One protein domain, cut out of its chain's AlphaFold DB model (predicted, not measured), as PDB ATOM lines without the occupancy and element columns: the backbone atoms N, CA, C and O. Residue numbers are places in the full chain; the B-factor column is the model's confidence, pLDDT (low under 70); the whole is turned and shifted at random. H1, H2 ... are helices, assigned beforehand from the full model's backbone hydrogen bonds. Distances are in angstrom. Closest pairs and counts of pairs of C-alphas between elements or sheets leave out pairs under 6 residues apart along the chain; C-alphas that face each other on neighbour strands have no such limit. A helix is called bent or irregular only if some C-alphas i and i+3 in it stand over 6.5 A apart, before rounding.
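What this domain is: This is residues 86 to 150 of the 150 residues of an uncharacterized protein of Gemmatimonadetes bacterium (UniProt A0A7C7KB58). One long helix, H1, makes the longest axis; after its end at residue 121 the chain folds back, so that short H2 packs on residues 108 to 115 of H1, and H3 then runs steeply toward H1 and meets residues 100 to 108 of it, closest near its own last end at Phe 148. Residues 86 to 98 of H1 stick out. The printed part has 65 residues with three named helices, H1, H2, H3, and no named strand: all helix. It is loose, with a radius of gyration of the C-alphas of 15.3 A, spanning 54 by 28 by 17 A.

Where its parts are: H1, residues 86 to 121, runs 52.8 A from C-alpha 86 at (166.460, 106.812, 100.172); it is only just irregular, C-alphas 117 and 120 being 6.7 A apart. H2, residues 127 to 130, is only just irregular too, C-alphas 127 and 130 being 6.6 A apart. H3, residues 139 to 149, runs 15.1 A to C-alpha 149 at (139.394, 110.958, 98.467).

How they stand to each other: H1 touches H3 with residues 100 to 108 alone, closest at the C-alphas of Gly 107 and Phe 148, 5.1 A, at a steep tilt of 66 degrees, opposite ways. H1 touches H2 with residues 108 to 115 alone, closest at the C-alphas of His 112 and Pro 127, 5.4 A. H2 touches H3, closest at the C-alphas of Ile 130 and Ala 141, 4.6 A. Every O i to N i+4 pair is within hydrogen-bond range in H3 and 29 of 32 in H1; H2 is too short for such a pair.

The domain as a whole: The C-alphas farthest apart, of Gly 86 and Gly 122, are 54.1 A apart. The printed part has no cut; the link H1 to H2 is tight and H2 to H3 short. Mean pLDDT of the printed part is 87.4, with residue 150 under 70.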
ATOM      1  N   GLY A  86     166.982 106.191 101.393       92.06
ATOM      2  CA  GLY A  86     166.460 106.812 100.172       92.06
ATOM      3  C   GLY A  86     165.486 105.885  99.444       92.06
ATOM      4  O   GLY A  86     164.393 106.310  99.084       92.06
ATOM      5  N   VAL A  87     165.836 104.599  99.329       91.62
ATOM      6  CA  VAL A  87     164.945 103.566  98.770       91.62
ATOM      7  C   VAL A  87     163.651 103.464  99.576       91.62
ATOM      8  O   VAL A  87     162.568 103.438  99.001       91.62
ATOM      9  N   ALA A  88     163.733 103.468 100.907       92.31
ATOM     10  CA  ALA A  88     162.547 103.398 101.751       92.31
ATOM     11  C   ALA A  88     161.608 104.600 101.559       92.31
ATOM     12  O   ALA A  88     160.398 104.411 101.459       92.31
ATOM     13  N   TRP A  89     162.148 105.819 101.470       94.19
ATOM     14  CA  TRP A  89     161.347 107.012 101.181       94.19
ATOM     15  C   TRP A  89     160.730 106.984  99.786       94.19
ATOM     16  O   TRP A  89     159.569 107.356  99.636       94.19
ATOM     17  N   LEU A  90     161.466 106.490  98.788       94.75
ATOM     18  CA  LEU A  90     160.936 106.292  97.443       94.75
ATOM     19  C   LEU A  90     159.746 105.323  97.456       94.75
ATOM     20  O   LEU A  90     158.700 105.645  96.901       94.75
ATOM     21  N   LEU A  91     159.872 104.174  98.128       93.25
ATOM     22  CA  LEU A  91     158.786 103.195  98.251       93.25
ATOM     23  C   LEU A  91     157.561 103.787  98.955       93.25
ATOM     24  O   LEU A  91     156.440 103.602  98.488       93.25
ATOM     25  N   ILE A  92     157.763 104.540 100.041       94.38
ATOM     26  CA  ILE A  92     156.675 105.240 100.740       94.38
ATOM     27  C   ILE A  92     155.990 106.243  99.802       94.38
ATOM     28  O   ILE A  92     154.763 106.275  99.745       94.38
ATOM     29  N   GLY A  93     156.760 107.019  99.034       95.62
ATOM     30  CA  GLY A  93     156.226 107.962  98.054       95.62
ATOM     31  C   GLY A  93     155.398 107.271  96.971       95.62
ATOM     32  O   GLY A  93     154.275 107.691  96.703       95.62
ATOM     33  N   ILE A  94     155.901 106.171  96.402       95.31
ATOM     34  CA  ILE A  94     155.179 105.375  95.394       95.31
ATOM     35  C   ILE A  94     153.839 104.889  95.950       95.31
ATOM     36  O   ILE A  94     152.815 105.041  95.286       95.31
ATOM     37  N   VAL A  95     153.827 104.341  97.169       93.50
ATOM     38  CA  VAL A  95     152.587 103.878  97.810       93.50
ATOM     39  C   VAL A  95     151.629 105.045  98.045       93.50
ATOM     40  O   VAL A  95     150.437 104.902  97.795       93.50
ATOM     41  N   TRP A  96     152.126 106.211  98.457       93.62
ATOM     42  CA  TRP A  96     151.293 107.393  98.680       93.62
ATOM     43  C   TRP A  96     150.606 107.876  97.393       93.62
ATOM     44  O   TRP A  96     149.392 108.078  97.382       93.62
ATOM     45  N   PHE A  97     151.345 107.965  96.280       93.25
ATOM     46  CA  PHE A  97     150.764 108.292  94.972       93.25
ATOM     47  C   PHE A  97     149.784 107.222  94.483       93.25
ATOM     48  O   PHE A  97     148.730 107.555  93.940       93.25
ATOM     49  N   ALA A  98     150.103 105.942  94.695       91.38
ATOM     50  CA  ALA A  98     149.204 104.851  94.347       91.38
ATOM     51  C   ALA A  98     147.886 104.958  95.126       91.38
ATOM     52  O   ALA A  98     146.826 104.875  94.517       91.38
ATOM     53  N   VAL A  99     147.934 105.208  96.438       90.81
ATOM     54  CA  VAL A  99     146.731 105.398  97.263       90.81
ATOM     55  C   VAL A  99     145.915 106.590  96.767       90.81
ATOM     56  O   VAL A  99     144.718 106.435  96.554       90.81
ATOM     57  N   ALA A 100     146.541 107.738  96.493       88.12
ATOM     58  CA  ALA A 100     145.830 108.913  95.979       88.12
ATOM     59  C   ALA A 100     145.050 108.612  94.682       88.12
ATOM     60  O   ALA A 100     143.893 109.007  94.539       88.12
ATOM     61  N   TYR A 101     145.654 107.859  93.758       86.75
ATOM     62  CA  TYR A 101     144.993 107.426  92.525       86.75
ATOM     63  C   TYR A 101     143.896 106.375  92.771       86.75
ATOM     64  O   TYR A 101     142.781 106.504  92.260       86.75
ATOM     65  N   TYR A 102     144.192 105.333  93.553       88.75
ATOM     66  CA  TYR A 102     143.274 104.213  93.775       88.75
ATOM     67  C   TYR A 102     142.046 104.605  94.596       88.75
ATOM     68  O   TYR A 102     140.960 104.106  94.310       88.75
ATOM     69  N   THR A 103     142.174 105.514  95.565       89.44
ATOM     70  CA  THR A 103     141.028 105.992  96.349       89.44
ATOM     71  C   THR A 103     139.998 106.688  95.457       89.44
ATOM     72  O   THR A 103     138.802 106.446  95.607       89.44
ATOM     73  N   ASN A 104     140.439 107.462  94.459       88.75
ATOM     74  CA  ASN A 104     139.528 108.089  93.499       88.75
ATOM     75  C   ASN A 104     138.760 107.043  92.670       88.75
ATOM     76  O   ASN A 104     137.541 107.119  92.538       88.75
ATOM     77  N   ALA A 105     139.459 106.016  92.173       88.88
ATOM     78  CA  ALA A 105     138.828 104.924  91.430       88.88
ATOM     79  C   ALA A 105     137.818 104.140  92.289       88.88
ATOM     80  O   ALA A 105     136.743 103.781  91.808       88.88
ATOM     81  N   ILE A 106     138.130 103.905  93.569       90.06
ATOM     82  CA  ILE A 106     137.192 103.295  94.523       90.06
ATOM     83  C   ILE A 106     135.963 104.193  94.708       90.06
ATOM     84  O   ILE A 106     134.844 103.685  94.698       90.06
ATOM     85  N   GLY A 107     136.147 105.512  94.804       90.56
ATOM     86  CA  GLY A 107     135.054 106.485  94.873       90.56
ATOM     87  C   GLY A 107     134.062 106.353  93.717       90.56
ATOM     88  O   GLY A 107     132.853 106.347  93.944       90.56
ATOM     89  N   TRP A 108     134.548 106.145  92.489       90.75
ATOM     90  CA  TRP A 108     133.689 105.911  91.320       90.75
ATOM     91  C   TRP A 108     132.848 104.641  91.464       90.75
ATOM     92  O   TRP A 108     131.638 104.670  91.243       90.75
ATOM     93  N   VAL A 109     133.472 103.541  91.895       91.00
ATOM     94  CA  VAL A 109     132.782 102.260  92.104       91.00
ATOM     95  C   VAL A 109     131.727 102.379  93.205       91.00
ATOM     96  O   VAL A 109     130.603 101.918  93.023       91.00
ATOM     97  N   VAL A 110     132.056 103.028  94.326       91.81
ATOM     98  CA  VAL A 110     131.123 103.239  95.444       91.81
ATOM     99  C   VAL A 110     129.946 104.117  95.019       91.81
ATOM    100  O   VAL A 110     128.802 103.792  95.334       91.81
ATOM    101  N   TYR A 111     130.197 105.195  94.273       91.31
ATOM    102  CA  TYR A 111     129.144 106.086  93.785       91.31
ATOM    103  C   TYR A 111     128.192 105.377  92.816       91.31
ATOM    104  O   TYR A 111     126.975 105.501  92.950       91.31
ATOM    105  N   HIS A 112     128.725 104.583  91.882       91.38
ATOM    106  CA  HIS A 112     127.913 103.760  90.985       91.38
ATOM    107  C   HIS A 112     127.106 102.703  91.747       91.38
ATOM    108  O   HIS A 112     125.905 102.579  91.525       91.38
ATOM    109  N   ALA A 113     127.721 101.992  92.698       91.56
ATOM    110  CA  ALA A 113     127.018 101.005  93.516       91.56
ATOM    111  C   ALA A 113     125.874 101.633  94.328       91.56
ATOM    112  O   ALA A 113     124.795 101.051  94.439       91.56
ATOM    113  N   LEU A 114     126.082 102.839  94.866       90.69
ATOM    114  CA  LEU A 114     125.050 103.577  95.587       90.69
ATOM    115  C   LEU A 114     123.913 104.033  94.662       90.69
ATOM    116  O   LEU A 114     122.749 103.960  95.055       90.69
ATOM    117  N   ALA A 115     124.232 104.486  93.448       89.94
ATOM    118  CA  ALA A 115     123.232 104.878  92.461       89.94
ATOM    119  C   ALA A 115     122.315 103.701  92.086       89.94
ATOM    120  O   ALA A 115     121.094 103.846  92.130       89.94
ATOM    121  N   GLU A 116     122.891 102.527  91.816       90.62
ATOM    122  CA  GLU A 116     122.142 101.297  91.514       90.62
ATOM    123  C   GLU A 116     121.301 100.819  92.708       90.62
ATOM    124  O   GLU A 116     120.160 100.390  92.544       90.62
ATOM    125  N   LEU A 117     121.819 100.947  93.935       91.38
ATOM    126  CA  LEU A 117     121.083 100.574  95.146       91.38
ATOM    127  C   LEU A 117     119.881 101.497  95.420       91.38
ATOM    128  O   LEU A 117     118.862 101.049  95.944       91.38
ATOM    129  N   LEU A 118     119.988 102.787  95.083       90.19
ATOM    130  CA  LEU A 118     118.945 103.793  95.315       90.19
ATOM    131  C   LEU A 118     117.939 103.924  94.163       90.19
ATOM    132  O   LEU A 118     116.830 104.427  94.379       90.19
ATOM    133  N   ALA A 119     118.279 103.435  92.969       88.50
ATOM    134  CA  ALA A 119     117.383 103.380  91.819       88.50
ATOM    135  C   ALA A 119     116.024 102.704  92.124       88.50
ATOM    136  O   ALA A 119     114.993 103.335  91.871       88.50
ATOM    137  N   PRO A 120     115.955 101.504  92.742       88.19
ATOM    138  CA  PRO A 120     114.676 100.869  93.081       88.19
ATOM    139  C   PRO A 120     113.908 101.578  94.210       88.19
ATOM    140  O   PRO A 120     112.710 101.360  94.366       88.19
ATOM    141  N   LEU A 121     114.563 102.450  94.985       87.88
ATOM    142  CA  LEU A 121     113.957 103.237  96.068       87.88
ATOM    143  C   LEU A 121     113.334 104.559  95.573       87.88
ATOM    144  O   LEU A 121     112.924 105.390  96.383       87.88
ATOM    145  N   GLY A 122     113.282 104.782  94.256       84.94
ATOM    146  CA  GLY A 122     112.721 105.996  93.656       84.94
ATOM    147  C   GLY A 122     113.632 107.223  93.760       84.94
ATOM    148  O   GLY A 122     113.171 108.345  93.554       84.94
ATOM    149  N   ARG A 123     114.924 107.033  94.071       81.69
ATOM    150  CA  ARG A 123     115.940 108.096  94.096       81.69
ATOM    151  C   ARG A 123     117.020 107.826  93.040       81.69
ATOM    152  O   ARG A 123     118.131 107.450  93.408       81.69
ATOM    153  N   PRO A 124     116.719 108.004  91.740       79.88
ATOM    154  CA  PRO A 124     117.714 107.807  90.695       79.88
ATOM    155  C   PRO A 124     118.809 108.873  90.816       79.88
ATOM    156  O   PRO A 124     118.560 110.073  90.670       79.88
ATOM    157  N   ILE A 125     120.028 108.427  91.109       84.06
ATOM    158  CA  ILE A 125     121.236 109.248  91.039       84.06
ATOM    159  C   ILE A 125     121.864 108.983  89.679       84.06
ATOM    160  O   ILE A 125     122.062 107.833  89.310       84.06
ATOM    161  N   ASP A 126     122.180 110.042  88.940       84.94
ATOM    162  CA  ASP A 126     122.907 109.919  87.681       84.94
ATOM    163  C   ASP A 126     124.372 109.540  87.965       84.94
ATOM    164  O   ASP A 126     125.114 110.366  88.519       84.94
ATOM    165  N   PRO A 127     124.809 108.318  87.608       84.44
ATOM    166  CA  PRO A 127     126.138 107.838  87.953       84.44
ATOM    167  C   PRO A 127     127.243 108.606  87.212       84.44
ATOM    168  O   PRO A 127     128.365 108.678  87.708       84.44
ATOM    169  N   SER A 128     126.945 109.225  86.064       85.62
ATOM    170  CA  SER A 128     127.935 109.919  85.227       85.62
ATOM    171  C   SER A 128     128.506 111.191  85.866       85.62
ATOM    172  O   SER A 128     129.593 111.634  85.503       85.62
ATOM    173  N   ARG A 129     127.825 111.751  86.874       84.38
ATOM    174  CA  ARG A 129     128.197 113.020  87.524       84.38
ATOM    175  C   ARG A 129     129.539 112.994  88.249       84.38
ATOM    176  O   ARG A 129     130.124 114.052  88.463       84.38
ATOM    177  N   ILE A 130     130.004 111.813  88.658       85.75
ATOM    178  CA  ILE A 130     131.307 111.664  89.315       85.75
ATOM    179  C   ILE A 130     132.464 111.624  88.311       85.75
ATOM    180  O   ILE A 130     133.610 111.864  88.691       85.75
ATOM    181  N   LEU A 131     132.193 111.330  87.037       86.38
ATOM    182  CA  LEU A 131     133.228 111.190  86.022       86.38
ATOM    183  C   LEU A 131     133.736 112.573  85.571       86.38
ATOM    184  O   LEU A 131     132.954 113.525  85.490       86.38
ATOM    185  N   PRO A 132     135.043 112.716  85.276       82.31
ATOM    186  CA  PRO A 132     135.559 113.932  84.658       82.31
ATOM    187  C   PRO A 132     134.850 114.202  83.317       82.31
ATOM    188  O   PRO A 132     134.669 113.263  82.541       82.31
ATOM    189  N   PRO A 133     134.461 115.454  83.015       82.38
ATOM    190  CA  PRO A 133     133.851 115.786  81.732       82.38
ATOM    191  C   PRO A 133     134.864 115.631  80.590       82.38
ATOM    192  O   PRO A 133     136.046 115.928  80.765       82.38
ATOM    193  N   GLU A 134     134.402 115.229  79.402       81.88
ATOM    194  CA  GLU A 134     135.272 115.069  78.222       81.88
ATOM    195  C   GLU A 134     135.904 116.392  77.757       81.88
ATOM    196  O   GLU A 134     136.993 116.406  77.185       81.88
ATOM    197  N   THR A 135     135.247 117.520  78.040       81.62
ATOM    198  CA  THR A 135     135.753 118.863  77.747       81.62
ATOM    199  C   THR A 135     135.526 119.801  78.929       81.62
ATOM    200  O   THR A 135     134.411 119.899  79.443       81.62
ATOM    201  N   GLY A 136     136.558 120.555  79.311       81.44
ATOM    202  CA  GLY A 136     136.474 121.589  80.348       81.44
ATOM    203  C   GLY A 136     136.643 121.067  81.780       81.44
ATOM    204  O   GLY A 136     137.227 120.014  82.014       81.44
ATOM    205  N   PHE A 137     136.160 121.842  82.754       83.19
ATOM    206  CA  PHE A 137     136.238 121.527  84.183       83.19
ATOM    207  C   PHE A 137     134.838 121.534  84.801       83.19
ATOM    208  O   PHE A 137     134.088 122.495  84.636       83.19
ATOM    209  N   SER A 138     134.496 120.479  85.544       85.00
ATOM    210  CA  SER A 138     133.249 120.399  86.306       85.00
ATOM    211  C   SER A 138     133.549 120.472  87.797       85.00
ATOM    212  O   SER A 138     134.110 119.541  88.376       85.00
ATOM    213  N   GLY A 139     133.128 121.567  88.438       84.62
ATOM    214  CA  GLY A 139     133.263 121.731  89.888       84.62
ATOM    215  C   GLY A 139     132.476 120.686  90.686       84.62
ATOM    216  O   GLY A 139     132.884 120.321  91.784       84.62
ATOM    217  N   GLN A 140     131.386 120.154  90.121       84.12
ATOM    218  CA  GLN A 140     130.594 119.097  90.756       84.12
ATOM    219  C   GLN A 140     131.318 117.749  90.733       84.12
ATOM    220  O   GLN A 140     131.414 117.104  91.772       84.12
ATOM    221  N   ALA A 141     131.872 117.349  89.581       84.94
ATOM    222  CA  ALA A 141     132.646 116.112  89.469       84.94
ATOM    223  C   ALA A 141     133.890 116.173  90.363       84.94
ATOM    224  O   ALA A 141     134.174 115.232  91.096       84.94
ATOM    225  N   PHE A 142     134.578 117.318  90.374       85.81
ATOM    226  CA  PHE A 142     135.721 117.544  91.252       85.81
ATOM    227  C   PHE A 142     135.341 117.474  92.739       85.81
ATOM    228  O   PHE A 142     136.007 116.788  93.508       85.81
ATOM    229  N   GLY A 143     134.247 118.126  93.146       85.75
ATOM    230  CA  GLY A 143     133.757 118.074  94.527       85.75
ATOM    231  C   GLY A 143     133.340 116.668  94.963       85.75
ATOM    232  O   GLY A 143     133.665 116.245  96.071       85.75
ATOM    233  N   LEU A 144     132.675 115.917  94.079       85.69
ATOM    234  CA  LEU A 144     132.314 114.522  94.331       85.69
ATOM    235  C   LEU A 144     133.557 113.643  94.461       85.69
ATOM    236  O   LEU A 144     133.665 112.905  95.433       85.69
ATOM    237  N   GLN A 145     134.524 113.754  93.550       87.06
ATOM    238  CA  GLN A 145     135.781 113.005  93.634       87.06
ATOM    239  C   GLN A 145     136.530 113.316  94.933       87.06
ATOM    240  O   GLN A 145     136.907 112.391  95.649       87.06
ATOM    241  N   LEU A 146     136.634 114.598  95.304       85.62
ATOM    242  CA  LEU A 146     137.238 115.006  96.570       85.62
ATOM    243  C   LEU A 146     136.540 114.393  97.787       85.62
ATOM    244  O   LEU A 146     137.224 113.959  98.708       85.62
ATOM    245  N   SER A 147     135.206 114.308  97.778       84.75
ATOM    246  CA  SER A 147     134.429 113.751  98.893       84.75
ATOM    247  C   SER A 147     134.700 112.267  99.169       84.75
ATOM    248  O   SER A 147     134.472 111.812 100.286       84.75
ATOM    249  N   PHE A 148     135.207 111.527  98.178       77.94
ATOM    250  CA  PHE A 148     135.612 110.128  98.335       77.94
ATOM    251  C   PHE A 148     137.119 109.957  98.566       77.94
ATOM    252  O   PHE A 148     137.545 108.867  98.943       77.94
ATOM    253  N   THR A 149     137.927 110.997  98.328       73.62
ATOM    254  CA  THR A 149     139.394 110.958  98.467       73.62
ATOM    255  C   THR A 149     139.953 111.677  99.697       73.62
ATOM    256  O   THR A 149     141.148 111.539  99.956       73.62
ATOM    257  N   ALA A 150     139.128 112.452 100.408       58.62
ATOM    258  CA  ALA A 150     139.466 113.142 101.659       58.62
ATOM    259  C   ALA A 150     139.214 112.251 102.884       58.62
ATOM    260  O   ALA A 150     140.042 112.316 103.820       58.62
TER     261      ALA A 150